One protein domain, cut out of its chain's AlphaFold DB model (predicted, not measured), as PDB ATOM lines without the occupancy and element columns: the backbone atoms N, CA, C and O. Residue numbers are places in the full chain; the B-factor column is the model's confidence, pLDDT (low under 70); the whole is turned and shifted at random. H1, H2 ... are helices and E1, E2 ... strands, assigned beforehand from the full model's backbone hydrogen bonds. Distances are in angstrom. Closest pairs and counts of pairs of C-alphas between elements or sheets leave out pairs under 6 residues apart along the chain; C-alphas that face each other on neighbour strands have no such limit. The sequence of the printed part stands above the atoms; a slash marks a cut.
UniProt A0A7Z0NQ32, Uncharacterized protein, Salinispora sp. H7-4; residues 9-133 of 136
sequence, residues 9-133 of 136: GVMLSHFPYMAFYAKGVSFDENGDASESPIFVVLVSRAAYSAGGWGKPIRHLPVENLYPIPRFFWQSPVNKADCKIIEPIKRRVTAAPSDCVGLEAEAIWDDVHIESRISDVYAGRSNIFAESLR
ATOM      1  N   GLY A   9      33.372  13.556   7.101       95.00
ATOM      2  CA  GLY A   9      31.949  13.784   7.344       95.00
ATOM      3  C   GLY A   9      31.727  15.069   8.138       95.00
ATOM      4  O   GLY A   9      32.221  15.203   9.257       95.00
ATOM      5  N   VAL A  10      30.952  15.999   7.586       95.75
ATOM      6  CA  VAL A  10      30.585  17.268   8.222       95.75
ATOM      7  C   VAL A  10      29.080  17.293   8.452       95.75
ATOM      8  O   VAL A  10      28.297  17.217   7.506       95.75
ATOM      9  N   MET A  11      28.665  17.417   9.712       95.62
ATOM     10  CA  MET A  11      27.260  17.644  10.053       95.62
ATOM     11  C   MET A  11      26.841  19.050   9.621       95.62
ATOM     12  O   MET A  11      27.508  20.025   9.958       95.62
ATOM     13  N   LEU A  12      25.749  19.144   8.862       95.31
ATOM     14  CA  LEU A  12      25.227  20.413   8.365       95.31
ATOM     15  C   LEU A  12      24.369  21.115   9.424       95.31
ATOM     16  O   LEU A  12      24.106  20.578  10.499       95.31
ATOM     17  N   SER A  13      23.894  22.321   9.099       93.50
ATOM     18  CA  SER A  13      23.178  23.212  10.027       93.50
ATOM     19  C   SER A  13      21.934  22.606  10.690       93.50
ATOM     20  O   SER A  13      21.459  23.134  11.692       93.50
ATOM     21  N   HIS A  14      21.397  21.505  10.154       91.62
ATOM     22  CA  HIS A  14      20.272  20.781  10.731       91.62
ATOM     23  C   HIS A  14      20.510  19.269  10.697       91.62
ATOM     24  O   HIS A  14      20.929  18.697   9.693       91.62
ATOM     25  N   PHE A  15      20.140  18.595  11.781       88.06
ATOM     26  CA  PHE A  15      20.103  17.137  11.831       88.06
ATOM     27  C   PHE A  15      18.994  16.566  10.916       88.06
ATOM     28  O   PHE A  15      17.882  17.118  10.881       88.06
ATOM     29  N   PRO A  16      19.207  15.413  10.247       93.06
ATOM     30  CA  PRO A  16      20.389  14.535  10.276       93.06
ATOM     31  C   PRO A  16      21.303  14.681   9.041       93.06
ATOM     32  O   PRO A  16      21.877  13.693   8.588       93.06
ATOM     33  N   TYR A  17      21.385  15.865   8.435       95.38
ATOM     34  CA  TYR A  17      22.100  16.031   7.170       95.38
ATOM     35  C   TYR A  17      23.613  16.087   7.390       95.38
ATOM     36  O   TYR A  17      24.098  16.842   8.236       95.38
ATOM     37  N   MET A  18      24.358  15.313   6.607       96.94
ATOM     38  CA  MET A  18      25.817  15.353   6.584       96.94
ATOM     39  C   MET A  18      26.325  15.466   5.150       96.94
ATOM     40  O   MET A  18      25.827  14.793   4.247       96.94
ATOM     41  N   ALA A  19      27.333  16.311   4.967       97.69
ATOM     42  CA  ALA A  19      28.138  16.389   3.760       97.69
ATOM     43  C   ALA A  19      29.392  15.527   3.922       97.69
ATOM     44  O   ALA A  19      30.040  15.573   4.967       97.69
ATOM     45  N   PHE A  20      29.745  14.773   2.887       97.50
ATOM     46  CA  PHE A  20      30.980  13.998   2.842       97.50
ATOM     47  C   PHE A  20      31.933  14.629   1.840       97.50
ATOM     48  O   PHE A  20      31.531  14.922   0.718       97.50
ATOM     49  N   TYR A  21      33.186  14.827   2.232       96.81
ATOM     50  CA  TYR A  21      34.230  15.409   1.395       96.81
ATOM     51  C   TYR A  21      35.362  14.413   1.168       96.81
ATOM     52  O   TYR A  21      35.682  13.612   2.049       96.81
ATOM     53  N   ALA A  22      35.988  14.490  -0.005       94.12
ATOM     54  CA  ALA A  22      37.139  13.663  -0.333       94.12
ATOM     55  C   ALA A  22      38.333  13.950   0.597       94.12
ATOM     56  O   ALA A  22      38.484  15.046   1.131       94.12
ATOM     57  N   LYS A  23      39.226  12.970   0.741       89.62
ATOM     58  CA  LYS A  23      40.440  13.015   1.570       89.62
ATOM     59  C   LYS A  23      41.360  14.202   1.272       89.62
ATOM     60  O   LYS A  23      42.063  14.665   2.161       89.62
ATOM     61  N   GLY A  24      41.384  14.664   0.023       88.62
ATOM     62  CA  GLY A  24      42.222  15.782  -0.412       88.62
ATOM     63  C   GLY A  24      41.680  17.162  -0.043       88.62
ATOM     64  O   GLY A  24      42.395  18.143  -0.235       88.62
ATOM     65  N   VAL A  25      40.450  17.251   0.478       93.25
ATOM     66  CA  VAL A  25      39.859  18.543   0.818       93.25
ATOM     67  C   VAL A  25      40.665  19.206   1.934       93.25
ATOM     68  O   VAL A  25      41.019  18.584   2.938       93.25
ATOM     69  N   SER A  26      40.922  20.496   1.776       91.69
ATOM     70  CA  SER A  26      41.439  21.336   2.851       91.69
ATOM     71  C   SER A  26      40.330  22.239   3.371       91.69
ATOM     72  O   SER A  26      39.509  22.716   2.590       91.69
ATOM     73  N   PHE A  27      40.330  22.476   4.680       91.50
ATOM     74  CA  PHE A  27      39.486  23.480   5.318       91.50
ATOM     75  C   PHE A  27      40.380  24.613   5.796       91.50
ATOM     76  O   PHE A  27      41.327  24.350   6.548       91.50
ATOM     77  N   ASP A  28      40.088  25.842   5.387       91.12
ATOM     78  CA  ASP A  28      40.860  27.006   5.815       91.12
ATOM     79  C   ASP A  28      40.652  27.326   7.315       91.12
ATOM     80  O   ASP A  28      40.039  26.563   8.080       91.12
ATOM     81  N   GLU A  29      41.217  28.443   7.775       85.38
ATOM     82  CA  GLU A  29      41.082  28.894   9.165       85.38
ATOM     83  C   GLU A  29      39.630  29.209   9.552       85.38
ATOM     84  O   GLU A  29      39.229  28.943  10.688       85.38
ATOM     85  N   ASN A  30      38.827  29.667   8.590       86.44
ATOM     86  CA  ASN A  30      37.409  29.957   8.770       86.44
ATOM     87  C   ASN A  30      36.569  28.674   8.727       86.44
ATOM     88  O   ASN A  30      35.480  28.626   9.289       86.44
ATOM     89  N   GLY A  31      37.083  27.592   8.144       86.25
ATOM     90  CA  GLY A  31      36.357  26.339   7.980       86.25
ATOM     91  C   GLY A  31      35.700  26.183   6.615       86.25
ATOM     92  O   GLY A  31      34.870  25.288   6.466       86.25
ATOM     93  N   ASP A  32      36.070  27.009   5.641       90.75
ATOM     94  CA  ASP A  32      35.634  26.876   4.257       90.75
ATOM     95  C   ASP A  32      36.385  25.730   3.577       90.75
ATOM     96  O   ASP A  32      37.614  25.629   3.647       90.75
ATOM     97  N   ALA A  33      35.633  24.840   2.930       93.44
ATOM     98  CA  ALA A  33      36.189  23.716   2.190       93.44
ATOM     99  C   ALA A  33      36.714  24.169   0.819       93.44
ATOM    100  O   ALA A  33      36.041  24.904   0.097       93.44
ATOM    101  N   SER A  34      37.882  23.665   0.412       94.75
ATOM    102  CA  SER A  34      38.468  23.945  -0.909       94.75
ATOM    103  C   SER A  34      37.665  23.369  -2.079       94.75
ATOM    104  O   SER A  34      37.835  23.802  -3.217       94.75
ATOM    105  N   GLU A  35      36.815  22.378  -1.814       95.56
ATOM    106  CA  GLU A  35      36.014  21.665  -2.806       95.56
ATOM    107  C   GLU A  35      34.604  21.404  -2.268       95.56
ATOM    108  O   GLU A  35      34.375  21.370  -1.058       95.56
ATOM    109  N   SER A  36      33.648  21.187  -3.175       95.81
ATOM    110  CA  SER A  36      32.292  20.776  -2.795       95.81
ATOM    111  C   SER A  36      32.265  19.337  -2.252       95.81
ATOM    112  O   SER A  36      33.128  18.530  -2.607       95.81
ATOM    113  N   PRO A  37      31.263  18.975  -1.427       97.62
ATOM    114  CA  PRO A  37      31.079  17.600  -0.975       97.62
ATOM    115  C   PRO A  37      30.936  16.627  -2.151       97.62
ATOM    116  O   PRO A  37      30.265  16.933  -3.137       97.62
ATOM    117  N   ILE A  38      31.466  15.411  -2.003       97.25
ATOM    118  CA  ILE A  38      31.232  14.309  -2.948       97.25
ATOM    119  C   ILE A  38      29.768  13.846  -2.932       97.25
ATOM    120  O   ILE A  38      29.262  13.373  -3.946       97.25
ATOM    121  N   PHE A  39      29.078  13.982  -1.795       97.69
ATOM    122  CA  PHE A  39      27.623  13.847  -1.679       97.69
ATOM    123  C   PHE A  39      27.118  14.392  -0.333       97.69
ATOM    124  O   PHE A  39      27.884  14.572   0.618       97.69
ATOM    125  N   VAL A  40      25.804  14.623  -0.249       97.81
ATOM    126  CA  VAL A  40      25.097  15.040   0.971       97.81
ATOM    127  C   VAL A  40      23.896  14.124   1.188       97.81
ATOM    128  O   VAL A  40      23.097  13.937   0.275       97.81
ATOM    129  N   VAL A  41      23.754  13.563   2.389       97.62
ATOM    130  CA  VAL A  41      22.691  12.597   2.725       97.62
ATOM    131  C   VAL A  41      22.225  12.749   4.173       97.62
ATOM    132  O   VAL A  41      22.859  13.429   4.982       97.62
ATOM    133  N   LEU A  42      21.102  12.113   4.510       96.88
ATOM    134  CA  LEU A  42      20.655  11.962   5.892       96.88
ATOM    135  C   LEU A  42      21.377  10.763   6.505       96.88
ATOM    136  O   LEU A  42      21.326   9.674   5.939       96.88
ATOM    137  N   VAL A  43      22.004  10.938   7.665       97.12
ATOM    138  CA  VAL A  43      22.795   9.879   8.304       97.12
ATOM    139  C   VAL A  43      22.146   9.418   9.602       97.12
ATOM    140  O   VAL A  43      21.771  10.219  10.468       97.12
ATOM    141  N   SER A  44      22.029   8.102   9.740       95.56
ATOM    142  CA  SER A  44      21.551   7.430  10.938       95.56
ATOM    143  C   SER A  44      22.373   7.849  12.149       95.56
ATOM    144  O   SER A  44      23.602   7.857  12.113       95.56
ATOM    145  N   ARG A  45      21.696   8.165  13.259       93.19
ATOM    146  CA  ARG A  45      22.375   8.557  14.503       93.19
ATOM    147  C   ARG A  45      23.370   7.498  14.978       93.19
ATOM    148  O   ARG A  45      24.365   7.861  15.595       93.19
ATOM    149  N   ALA A  46      23.105   6.222  14.691       92.38
ATOM    150  CA  ALA A  46      23.985   5.120  15.058       92.38
ATOM    151  C   ALA A  46      25.415   5.324  14.520       92.38
ATOM    152  O   ALA A  46      26.364   5.172  15.288       92.38
ATOM    153  N   ALA A  47      25.552   5.791  13.272       93.50
ATOM    154  CA  ALA A  47      26.830   5.925  12.569       93.50
ATOM    155  C   ALA A  47      27.831   6.874  13.254       93.50
ATOM    156  O   ALA A  47      29.029   6.631  13.219       93.50
ATOM    157  N   TYR A  48      27.367   7.932  13.923       89.00
ATOM    158  CA  TYR A  48      28.219   8.896  14.648       89.00
ATOM    159  C   TYR A  48      27.946   8.916  16.157       89.00
ATOM    160  O   TYR A  48      28.296   9.863  16.865       89.00
ATOM    161  N   SER A  49      27.288   7.877  16.666       88.19
ATOM    162  CA  SER A  49      27.144   7.652  18.102       88.19
ATOM    163  C   SER A  49      28.292   6.794  18.645       88.19
ATOM    164  O   SER A  49      29.179   6.365  17.907       88.19
ATOM    165  N   ALA A  50      28.300   6.557  19.958       78.06
ATOM    166  CA  ALA A  50      29.292   5.686  20.577       78.06
ATOM    167  C   ALA A  50      29.251   4.282  19.941       78.06
ATOM    168  O   ALA A  50      28.211   3.631  19.967       78.06
ATOM    169  N   GLY A  51      30.383   3.834  19.389       80.62
ATOM    170  CA  GLY A  51      30.503   2.562  18.663       80.62
ATOM    171  C   GLY A  51      30.478   2.681  17.133       80.62
ATOM    172  O   GLY A  51      30.837   1.711  16.478       80.62
ATOM    173  N   GLY A  52      30.111   3.844  16.581       89.31
ATOM    174  CA  GLY A  52      30.267   4.169  15.157       89.31
ATOM    175  C   GLY A  52      31.607   4.861  14.866       89.31
ATOM    176  O   GLY A  52      32.631   4.529  15.463       89.31
ATOM    177  N   TRP A  53      31.603   5.896  14.021       91.00
ATOM    178  CA  TRP A  53      32.797   6.655  13.605       91.00
ATOM    179  C   TRP A  53      33.516   7.415  14.732       91.00
ATOM    180  O   TRP A  53      34.624   7.912  14.541       91.00
ATOM    181  N   GLY A  54      32.920   7.505  15.920       83.50
ATOM    182  CA  GLY A  54      33.565   8.071  17.100       83.50
ATOM    183  C   GLY A  54      33.236   9.544  17.339       83.50
ATOM    184  O   GLY A  54      32.089   9.965  17.215       83.50
ATOM    185  N   LYS A  55      34.225  10.316  17.807       86.75
ATOM    186  CA  LYS A  55      34.031  11.698  18.280       86.75
ATOM    187  C   LYS A  55      34.367  12.719  17.184       86.75
ATOM    188  O   LYS A  55      35.315  12.489  16.436       86.75
ATOM    189  N   PRO A  56      33.669  13.871  17.133       89.69
ATOM    190  CA  PRO A  56      34.051  14.979  16.263       89.69
ATOM    191  C   PRO A  56      35.504  15.403  16.502       89.69
ATOM    192  O   PRO A  56      35.935  15.526  17.648       89.69
ATOM    193  N   ILE A  57      36.241  15.649  15.417       89.56
ATOM    194  CA  ILE A  57      37.653  16.068  15.464       89.56
ATOM    195  C   ILE A  57      37.832  17.589  15.354       89.56
ATOM    196  O   ILE A  57      38.878  18.112  15.727       89.56
ATOM    197  N   ARG A  58      36.820  18.302  14.840       89.19
ATOM    198  CA  ARG A  58      36.806  19.762  14.659       89.19
ATOM    199  C   ARG A  58      35.362  20.274  14.651       89.19
ATOM    200  O   ARG A  58      34.462  19.570  14.203       89.19
ATOM    201  N   HIS A  59      35.164  21.507  15.115       90.88
ATOM    202  CA  HIS A  59      33.924  22.265  14.938       90.88
ATOM    203  C   HIS A  59      34.120  23.328  13.854       90.88
ATOM    204  O   HIS A  59      35.156  23.995  13.838       90.88
ATOM    205  N   LEU A  60      33.137  23.468  12.964       92.00
ATOM    206  CA  LEU A  60      33.106  24.489  11.916       92.00
ATOM    207  C   LEU A  60      32.008  25.524  12.230       92.00
ATOM    208  O   LEU A  60      30.974  25.131  12.786       92.00
ATOM    209  N   PRO A  61      32.204  26.812  11.894       92.31
ATOM    210  CA  PRO A  61      31.152  27.824  11.977       92.31
ATOM    211  C   PRO A  61      29.965  27.465  11.077       92.31
ATOM    212  O   PRO A  61      30.145  26.902   9.999       92.31
ATOM    213  N   VAL A  62      28.744  27.777  11.516       91.19
ATOM    214  CA  VAL A  62      27.508  27.373  10.815       91.19
ATOM    215  C   VAL A  62      27.392  28.048   9.450       91.19
ATOM    216  O   VAL A  62      26.909  27.438   8.500       91.19
ATOM    217  N   GLU A  63      27.849  29.291   9.361       90.94
ATOM    218  CA  GLU A  63      27.919  30.112   8.158       90.94
ATOM    219  C   GLU A  63      28.792  29.505   7.051       90.94
ATOM    220  O   GLU A  63      28.527  29.762   5.879       90.94
ATOM    221  N   ASN A  64      29.744  28.641   7.415       91.12
ATOM    222  CA  ASN A  64      30.696  28.013   6.493       91.12
ATOM    223  C   ASN A  64      30.332  26.547   6.195       91.12
ATOM    224  O   ASN A  64      31.053  25.828   5.503       91.12
ATOM    225  N   LEU A  65      29.196  26.067   6.717       94.00
ATOM    226  CA  LEU A  65      28.681  24.742   6.386       94.00
ATOM    227  C   LEU A  65      28.045  24.755   4.995       94.00
ATOM    228  O   LEU A  65      27.291  25.661   4.641       94.00
ATOM    229  N   TYR A  66      28.263  23.679   4.240       95.19
ATOM    230  CA  TYR A  66      27.594  23.487   2.957       95.19
ATOM    231  C   TYR A  66      26.064  23.551   3.125       95.19
ATOM    232  O   TYR A  66      25.520  22.952   4.064       95.19
ATOM    233  N   PRO A  67      25.334  24.254   2.240       94.44
ATOM    234  CA  PRO A  67      23.888  24.347   2.351       94.44
ATOM    235  C   PRO A  67      23.246  22.969   2.179       94.44
ATOM    236  O   PRO A  67      23.648  22.167   1.338       94.44
ATOM    237  N   ILE A  68      22.201  22.696   2.958       95.38
ATOM    238  CA  ILE A  68      21.413  21.472   2.789       95.38
ATOM    239  C   ILE A  68      20.731  21.551   1.412       95.38
ATOM    240  O   ILE A  68      20.017  22.527   1.170       95.38
ATOM    241  N   PRO A  69      20.937  20.579   0.503       96.06
ATOM    242  CA  PRO A  69      20.298  20.595  -0.805       96.06
ATOM    243  C   PRO A  69      18.820  20.199  -0.705       96.06
ATOM    244  O   PRO A  69      18.325  19.775   0.340       96.06
ATOM    245  N   ARG A  70      18.109  20.308  -1.828       96.81
ATOM    246  CA  ARG A  70      16.785  19.698  -1.979       96.81
ATOM    247  C   ARG A  70      16.923  18.190  -2.144       96.81
ATOM    248  O   ARG A  70      17.804  17.724  -2.863       96.81
ATOM    249  N   PHE A  71      15.995  17.458  -1.544       97.56
ATOM    250  CA  PHE A  71      15.842  16.018  -1.742       97.56
ATOM    251  C   PHE A  71      14.508  15.731  -2.424       97.56
ATOM    252  O   PHE A  71      13.652  16.615  -2.525       97.56
ATOM    253  N   PHE A  72      14.294  14.494  -2.854       97.81
ATOM    254  CA  PHE A  72      12.972  14.030  -3.251       97.81
ATOM    255  C   PHE A  72      12.494  12.871  -2.380       97.81
ATOM    256  O   PHE A  72      13.276  12.092  -1.843       97.81
ATOM    257  N   TRP A  73      11.184  12.725  -2.284       97.19
ATOM    258  CA  TRP A  73      10.534  11.512  -1.820       97.19
ATOM    259  C   TRP A  73       9.580  11.041  -2.910       97.19
ATOM    260  O   TRP A  73       8.846  11.848  -3.480       97.19
ATOM    261  N   GLN A  74       9.573   9.742  -3.184       97.44
ATOM    262  CA  GLN A  74       8.632   9.118  -4.104       97.44
ATOM    263  C   GLN A  74       7.901   7.992  -3.385       97.44
ATOM    264  O   GLN A  74       8.514   7.192  -2.671       97.44
ATOM    265  N   SER A  75       6.592   7.893  -3.602       95.94
ATOM    266  CA  SER A  75       5.809   6.811  -3.024       95.94
ATOM    267  C   SER A  75       6.289   5.437  -3.530       95.94
ATOM    268  O   SER A  75       6.499   5.221  -4.733       95.94
ATOM    269  N   PRO A  76       6.454   4.448  -2.632       93.00
ATOM    270  CA  PRO A  76       6.846   3.101  -3.029       93.00
ATOM    271  C   PRO A  76       5.754   2.400  -3.850       93.00
ATOM    272  O   PRO A  76       6.093   1.557  -4.676       93.00
ATOM    273  N   VAL A  77       4.483   2.784  -3.673       96.06
ATOM    274  CA  VAL A  77       3.309   2.144  -4.296       96.06
ATOM    275  C   VAL A  77       2.707   2.939  -5.458       96.06
ATOM    276  O   VAL A  77       2.047   2.352  -6.306       96.06
ATOM    277  N   ASN A  78       2.937   4.254  -5.524       95.81
ATOM    278  CA  ASN A  78       2.453   5.109  -6.610       95.81
ATOM    279  C   ASN A  78       3.584   6.005  -7.134       95.81
ATOM    280  O   ASN A  78       3.870   7.046  -6.556       95.81
ATOM    281  N   LYS A  79       4.210   5.636  -8.255       94.62
ATOM    282  CA  LYS A  79       5.377   6.364  -8.790       94.62
ATOM    283  C   LYS A  79       5.071   7.787  -9.265       94.62
ATOM    284  O   LYS A  79       5.981   8.609  -9.317       94.62
ATOM    285  N   ALA A  80       3.802   8.112  -9.505       95.69
ATOM    286  CA  ALA A  80       3.385   9.473  -9.821       95.69
ATOM    287  C   ALA A  80       3.334  10.402  -8.590       95.69
ATOM    288  O   ALA A  80       3.356  11.618  -8.753       95.69
ATOM    289  N   ASP A  81       3.276   9.859  -7.367       97.12
ATOM    290  CA  ASP A  81       3.281  10.651  -6.130       97.12
ATOM    291  C   ASP A  81       4.723  10.960  -5.711       97.12
ATOM    292  O   ASP A  81       5.418  10.127  -5.116       97.12
ATOM    293  N   CYS A  82       5.164  12.167  -6.067       97.88
ATOM    294  CA  CYS A  82       6.480  12.702  -5.758       97.88
ATOM    295  C   CYS A  82       6.384  13.986  -4.929       97.88
ATOM    296  O   CYS A  82       5.448  14.786  -5.040       97.88
ATOM    297  N   LYS A  83       7.391  14.194  -4.082       97.88
ATOM    298  CA  LYS A  83       7.540  15.388  -3.251       97.88
ATOM    299  C   LYS A  83       8.974  15.875  -3.314       97.88
ATOM    300  O   LYS A  83       9.893  15.079  -3.147       97.88
ATOM    301  N   ILE A  84       9.158  17.179  -3.467       97.94
ATOM    302  CA  ILE A  84      10.437  17.838  -3.209       97.94
ATOM    303  C   ILE A  84      10.491  18.194  -1.729       97.94
ATOM    304  O   ILE A  84       9.542  18.742  -1.160       97.94
ATOM    305  N   ILE A  85      11.608  17.861  -1.104       96.12
ATOM    306  CA  ILE A  85      11.904  18.157   0.287       96.12
ATOM    307  C   ILE A  85      12.835  19.357   0.286       96.12
ATOM    308  O   ILE A  85      14.008  19.260  -0.080       96.12
ATOM    309  N   GLU A  86      12.284  20.505   0.651       92.50
ATOM    310  CA  GLU A  86      13.053  21.731   0.798       92.50
ATOM    311  C   GLU A  86      13.953  21.653   2.038       92.50
ATOM    312  O   GLU A  86      13.616  20.959   3.014       92.50
ATOM    313  N   PRO A  87      15.063  22.414   2.056       84.75
ATOM    314  CA  PRO A  87      15.838  22.629   3.271       84.75
ATOM    315  C   PRO A  87      14.896  23.063   4.404       84.75
ATOM    316  O   PRO A  87      13.993  23.870   4.187       84.75
ATOM    317  N   ILE A  88      15.069  22.507   5.610       77.88
ATOM    318  CA  ILE A  88      14.155  22.711   6.761       77.88
ATOM    319  C   ILE A  88      12.826  21.915   6.624       77.88
ATOM    320  O   ILE A  88      11.813  22.217   7.248       77.88
ATOM    321  N   LYS A  89      12.848  20.811   5.862       72.94
ATOM    322  CA  LYS A  89      11.836  19.728   5.852       72.94
ATOM    323  C   LYS A  89      10.424  20.137   5.420       72.94
ATOM    324  O   LYS A  89       9.453  19.444   5.738       72.94
ATOM    325  N   ARG A  90      10.275  21.211   4.644       88.06
ATOM    326  CA  ARG A  90       8.999  21.481   3.970       88.06
ATOM    327  C   ARG A  90       8.870  20.553   2.764       88.06
ATOM    328  O   ARG A  90       9.680  20.622   1.847       88.06
ATOM    329  N   ARG A  91       7.834  19.716   2.752       94.31
ATOM    330  CA  ARG A  91       7.513  18.857   1.603       94.31
ATOM    331  C   ARG A  91       6.550  19.572   0.666       94.31
ATOM    332  O   ARG A  91       5.504  20.040   1.109       94.31
ATOM    333  N   VAL A  92       6.891  19.629  -0.614       96.12
ATOM    334  CA  VAL A  92       6.080  20.242  -1.670       96.12
ATOM    335  C   VAL A  92       5.755  19.169  -2.700       96.12
ATOM    336  O   VAL A  92       6.658  18.464  -3.144       96.12
ATOM    337  N   THR A  93       4.480  19.015  -3.058       97.12
ATOM    338  CA  THR A  93       4.071  18.114  -4.146       97.12
ATOM    339  C   THR A  93       4.759  18.525  -5.444       97.12
ATOM    340  O   THR A  93       4.798  19.713  -5.761       97.12
ATOM    341  N   ALA A  94       5.288  17.556  -6.183       97.38
ATOM    342  CA  ALA A  94       6.049  17.791  -7.403       97.38
ATOM    343  C   ALA A  94       5.716  16.732  -8.461       97.38
ATOM    344  O   ALA A  94       5.301  15.622  -8.120       97.38
ATOM    345  N   ALA A  95       5.905  17.057  -9.741       96.75
ATOM    346  CA  ALA A  95       5.853  16.042 -10.785       96.75
ATOM    347  C   ALA A  95       7.121  15.168 -10.716       96.75
ATOM    348  O   ALA A  95       8.178  15.664 -10.320       96.75
ATOM    349  N   PRO A  96       7.079  13.891 -11.147       97.00
ATOM    350  CA  PRO A  96       8.277  13.051 -11.184       97.00
ATOM    351  C   PRO A  96       9.443  13.692 -11.952       97.00
ATOM    352  O   PRO A  96      10.588  13.604 -11.520       97.00
ATOM    353  N   SER A  97       9.161  14.415 -13.039       96.69
ATOM    354  CA  SER A  97      10.172  15.151 -13.810       96.69
ATOM    355  C   SER A  97      10.944  16.183 -12.984       96.69
ATOM    356  O   SER A  97      12.133  16.374 -13.222       96.69
ATOM    357  N   ASP A  98      10.300  16.808 -11.998       97.00
ATOM    358  CA  ASP A  98      10.919  17.831 -11.145       97.00
ATOM    359  C   ASP A  98      11.867  17.213 -10.104       97.00
ATOM    360  O   ASP A  98      12.680  17.909  -9.498       97.00
ATOM    361  N   CYS A  99      11.761  15.900  -9.875       97.25
ATOM    362  CA  CYS A  99      12.593  15.152  -8.937       97.25
ATOM    363  C   CYS A  99      13.831  14.522  -9.592       97.25
ATOM    364  O   CYS A  99      14.669  13.954  -8.890       97.25
ATOM    365  N   VAL A 100      13.962  14.590 -10.922       96.31
ATOM    366  CA  VAL A 100      15.102  14.011 -11.645       96.31
ATOM    367  C   VAL A 100      16.404  14.673 -11.189       96.31
ATOM    368  O   VAL A 100      16.534  15.893 -11.190       96.31
ATOM    369  N   GLY A 101      17.384  13.851 -10.809       94.75
ATOM    370  CA  GLY A 101      18.703  14.311 -10.364       94.75
ATOM    371  C   GLY A 101      18.776  14.756  -8.901       94.75
ATOM    372  O   GLY A 101      19.877  14.999  -8.414       94.75
ATOM    373  N   LEU A 102      17.649  14.824  -8.183       97.06
ATOM    374  CA  LEU A 102      17.665  15.033  -6.736       97.06
ATOM    375  C   LEU A 102      18.070  13.744  -6.012       97.06
ATOM    376  O   LEU A 102      17.761  12.636  -6.451       97.06
ATOM    377  N   GLU A 103      18.731  13.895  -4.867       97.44
ATOM    378  CA  GLU A 103      19.017  12.785  -3.958       97.44
ATOM    379  C   GLU A 103      17.727  12.383  -3.214       97.44
ATOM    380  O   GLU A 103      16.899  13.235  -2.875       97.44
ATOM    381  N   ALA A 104      17.532  11.089  -2.953       96.94
ATOM    382  CA  ALA A 104      16.362  10.616  -2.217       96.94
ATOM    383  C   ALA A 104      16.450  10.996  -0.729       96.94
ATOM    384  O   ALA A 104      17.507  10.881  -0.107       96.94
ATOM    385  N   GLU A 105      15.327  11.385  -0.122       95.44
ATOM    386  CA  GLU A 105      15.200  11.573   1.325       95.44
ATOM    387  C   GLU A 105      15.152  10.201   2.018       95.44
ATOM    388  O   GLU A 105      14.095   9.697   2.404       95.44
ATOM    389  N   ALA A 106      16.320   9.579   2.148       95.69
ATOM    390  CA  ALA A 106      16.527   8.304   2.820       95.69
ATOM    391  C   ALA A 106      17.601   8.454   3.899       95.69
ATOM    392  O   ALA A 106      18.563   9.197   3.715       95.69
ATOM    393  N   ILE A 107      17.434   7.745   5.018       96.19
ATOM    394  CA  ILE A 107      18.444   7.672   6.077       96.19
ATOM    395  C   ILE A 107      19.449   6.582   5.710       96.19
ATOM    396  O   ILE A 107      19.061   5.444   5.452       96.19
ATOM    397  N   TRP A 108      20.728   6.941   5.708       97.94
ATOM    398  CA  TRP A 108      21.851   6.058   5.429       97.94
ATOM    399  C   TRP A 108      22.548   5.646   6.727       97.94
ATOM    400  O   TRP A 108      22.848   6.485   7.577       97.94
ATOM    401  N   ASP A 109      22.830   4.354   6.855       96.50
ATOM    402  CA  ASP A 109      23.712   3.800   7.889       96.50
ATOM    403  C   ASP A 109      25.188   3.858   7.460       96.50
ATOM    404  O   ASP A 109      25.500   4.056   6.282       96.50
ATOM    405  N   ASP A 110      26.089   3.663   8.418       94.81
ATOM    406  CA  ASP A 110      27.547   3.678   8.244       94.81
ATOM    407  C   ASP A 110      28.029   2.798   7.082       94.81
ATOM    408  O   ASP A 110      28.719   3.288   6.188       94.81
ATOM    409  N   VAL A 111      27.576   1.545   7.013       95.06
ATOM    410  CA  VAL A 111      27.969   0.592   5.959       95.06
ATOM    411  C   VAL A 111      27.605   1.073   4.552       95.06
ATOM    412  O   VAL A 111      28.353   0.852   3.597       95.06
ATOM    413  N   HIS A 112      26.473   1.767   4.404       96.94
ATOM    414  CA  HIS A 112      26.041   2.307   3.116       96.94
ATOM    415  C   HIS A 112      26.914   3.499   2.704       96.94
ATOM    416  O   HIS A 112      27.282   3.635   1.535       96.94
ATOM    417  N   ILE A 113      27.267   4.349   3.671       96.94
ATOM    418  CA  ILE A 113      28.126   5.519   3.468       96.94
ATOM    419  C   ILE A 113      29.544   5.095   3.082       96.94
ATOM    420  O   ILE A 113      30.072   5.578   2.083       96.94
ATOM    421  N   GLU A 114      30.143   4.172   3.830       95.75
ATOM    422  CA  GLU A 114      31.502   3.673   3.587       95.75
ATOM    423  C   GLU A 114      31.611   2.977   2.228       95.75
ATOM    424  O   GLU A 114      32.564   3.204   1.473       95.75
ATOM    425  N   SER A 115      30.585   2.203   1.856       96.69
ATOM    426  CA  SER A 115      30.471   1.631   0.515       96.69
ATOM    427  C   SER A 115      30.421   2.720  -0.561       96.69
ATOM    428  O   SER A 115      31.148   2.621  -1.549       96.69
ATOM    429  N   ARG A 116      29.623   3.782  -0.374       97.19
ATOM    430  CA  ARG A 116      29.519   4.881  -1.349       97.19
ATOM    431  C   ARG A 116      30.823   5.669  -1.479       97.19
ATOM    432  O   ARG A 116      31.197   6.003  -2.597       97.19
ATOM    433  N   ILE A 117      31.535   5.921  -0.380       96.31
ATOM    434  CA  ILE A 117      32.864   6.561  -0.394       96.31
ATOM    435  C   ILE A 117      33.861   5.705  -1.186       96.31
ATOM    436  O   ILE A 117      34.549   6.214  -2.070       96.31
ATOM    437  N   SER A 118      33.893   4.398  -0.921       95.94
ATOM    438  CA  SER A 118      34.772   3.457  -1.627       95.94
ATOM    439  C   SER A 118      34.485   3.420  -3.132       95.94
ATOM    440  O   SER A 118      35.404   3.357  -3.948       95.94
ATOM    441  N   ASP A 119      33.209   3.472  -3.518       96.62
ATOM    442  CA  ASP A 119      32.792   3.495  -4.922       96.62
ATOM    443  C   ASP A 119      33.164   4.813  -5.618       96.62
ATOM    444  O   ASP A 119      33.615   4.780  -6.765       96.62
ATOM    445  N   VAL A 120      33.070   5.951  -4.915       95.31
ATOM    446  CA  VAL A 120      33.536   7.260  -5.410       95.31
ATOM    447  C   VAL A 120      35.027   7.216  -5.737       95.31
ATOM    448  O   VAL A 120      35.409   7.573  -6.851       95.31
ATOM    449  N   TYR A 121      35.870   6.725  -4.824       95.25
ATOM    450  CA  TYR A 121      37.316   6.636  -5.076       95.25
ATOM    451  C   TYR A 121      37.684   5.633  -6.168       95.25
ATOM    452  O   TYR A 121      38.680   5.811  -6.864       95.25
ATOM    453  N   ALA A 122      36.858   4.610  -6.369       95.38
ATOM    454  CA  ALA A 122      37.023   3.665  -7.460       95.38
ATOM    455  C   ALA A 122      36.395   4.119  -8.791       95.38
ATOM    456  O   ALA A 122      36.441   3.364  -9.763       95.38
ATOM    457  N   GLY A 123      35.785   5.309  -8.849       95.75
ATOM    458  CA  GLY A 123      35.163   5.848 -10.061       95.75
ATOM    459  C   GLY A 123      33.963   5.039 -10.561       95.75
ATOM    460  O   GLY A 123      33.727   4.981 -11.768       95.75
ATOM    461  N   ARG A 124      33.212   4.387  -9.664       96.75
ATOM    462  CA  ARG A 124      32.056   3.541 -10.009       96.75
ATOM    463  C   ARG A 124      30.780   3.990  -9.302       96.75
ATOM    464  O   ARG A 124      30.813   4.654  -8.271       96.75
ATOM    465  N   SER A 125      29.632   3.619  -9.865       96.19
ATOM    466  CA  SER A 125      28.327   3.892  -9.257       96.19
ATOM    467  C   SER A 125      28.100   3.034  -8.010       96.19
ATOM    468  O   SER A 125      28.432   1.849  -8.005       96.19
ATOM    469  N   ASN A 126      27.477   3.617  -6.983       97.88
ATOM    470  CA  ASN A 126      27.134   2.912  -5.750       97.88
ATOM    471  C   ASN A 126      25.743   2.275  -5.821       97.88
ATOM    472  O   ASN A 126      24.750   2.964  -6.044       97.88
ATOM    473  N   ILE A 127      25.655   0.970  -5.559       97.75
ATOM    474  CA  ILE A 127      24.409   0.203  -5.704       97.75
ATOM    475  C   ILE A 127      23.261   0.719  -4.823       97.75
ATOM    476  O   ILE A 127      22.115   0.748  -5.271       97.75
ATOM    477  N   PHE A 128      23.549   1.168  -3.597       97.56
ATOM    478  CA  PHE A 128      22.528   1.704  -2.695       97.56
ATOM    479  C   PHE A 128      21.971   3.024  -3.232       97.56
ATOM    480  O   PHE A 128      20.752   3.173  -3.327       97.56
ATOM    481  N   ALA A 129      22.841   3.930  -3.688       97.00
ATOM    482  CA  ALA A 129      22.428   5.185  -4.317       97.00
ATOM    483  C   ALA A 129      21.592   4.928  -5.583       97.00
ATOM    484  O   ALA A 129      20.523   5.511  -5.753       97.00
ATOM    485  N   GLU A 130      22.030   4.001  -6.439       97.25
ATOM    486  CA  GLU A 130      21.305   3.616  -7.655       97.25
ATOM    487  C   GLU A 130      19.917   3.034  -7.350       97.25
ATOM    488  O   GLU A 130      18.930   3.350  -8.025       97.25
ATOM    489  N   SER A 131      19.813   2.208  -6.305       95.69
ATOM    490  CA  SER A 131      18.542   1.608  -5.891       95.69
ATOM    491  C   SER A 131      17.504   2.667  -5.506       95.69
ATOM    492  O   SER A 131      16.329   2.520  -5.853       95.69
ATOM    493  N   LEU A 132      17.961   3.766  -4.896       96.31
ATOM    494  CA  LEU A 132      17.136   4.861  -4.391       96.31
ATOM    495  C   LEU A 132      16.780   5.906  -5.449       96.31
ATOM    496  O   LEU A 132      15.931   6.753  -5.180       96.31
ATOM    497  N   ARG A 133      17.381   5.862  -6.645       95.75
ATOM    498  CA  ARG A 133      17.046   6.798  -7.727       95.75
ATOM    499  C   ARG A 133      15.560   6.751  -8.069       95.75
ATOM    500  O   ARG A 133      14.956   5.672  -8.090       95.75
TER     501      ARG A 133
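What this domain is: This is residues 9 to 133 of the 136 residues of an uncharacterized protein of Salinispora sp. H7-4 (UniProt A0A7Z0NQ32). Two lobes, each built on a small three-stranded sheet, make the long axis: the larger holds the sheet E1 to E3, which reaches the middle of the domain with E3, and the longest helix, H3, covering one face of that sheet, while the smaller, toward one end, holds the sheet E4 to E6 with the short helix H2 packed on it. Long loops, residues 23 to 38 and 49 to 70, make up much of the larger lobe, and short pairings of residues 103 to 104 with E4 and 107 to 108 with E3 tie the chain between H2 and H3 to both sheets. The printed part has 125 residues, with elements in the order E1 E2 E3 H1 E4 E5 E6 H2 H3 H4; each sheet is antiparallel, in the order E1 E2 E3 or E4 E5 E6. The class is mixed, helices and strands, though under half of the residues are in named elements. The whole is compact, with a radius of gyration of the C-alphas of 15.3 A and spans of 46 by 30 by 29 A.

How they stand to each other: E1, residues 9 to 11, E2, residues 17 to 22, and E3, residues 39 to 43, form a meander, each strand the antiparallel neighbour of the one before. N 10 and O 19 are 2.8 A apart, and N 18 and O 41 are 2.9 A apart, within hydrogen-bond range. H3, residues 110 to 121, is on this sheet at a height over the sheet of 9.6 A, over E2 and E3, in two layers, a helix on one face of a sheet. H4, residues 127 to 132, only just touches H3, with 3 pairs of C-alphas within 8 A; residues 112 to 116 of H3 alone take part, and the closest C-alphas, of His 112 and Phe 128, are 6.8 A apart. H1, residues 45 to 48, is close to H3 but not clearly touching, the closest C-alphas, of Ala 47 and Asp 110, being 4.9 A apart. E4, residues 71 to 74, E5, residues 82 to 85, and E6, residues 91 to 94, form the second meander, with N 73 and O 83 at 2.8 A and N 84 and O 92 at 2.8 A. H2, residues 96 to 99, is on this sheet at a height over the sheet of 8.0 A; the closest C-alphas of H2 and E5, of Pro 96 and Cys 82, are 5.7 A apart. E3 and E4 are apart. In H3 and H4 every O i to N i+4 pair is within hydrogen-bond range; H1 and H2 are too short for one.

Where its parts are: E1 begins at C-alpha 9, (31.949, 13.784, 7.344). E2 is 17.0 A long, H3 16.8 A, E3 11.8 A and E4 10.3 A. H4 ends at C-alpha 132, (17.136, 4.861, -4.391).

The domain as a whole: The C-alphas farthest apart, of Glu 29 and Val 77, are 48.2 A apart. The printed part has no cut; the links from E2 to E3 and from H1 to E4 are long. The mean pLDDT of the printed part is 93.9, and no printed residue is under 70.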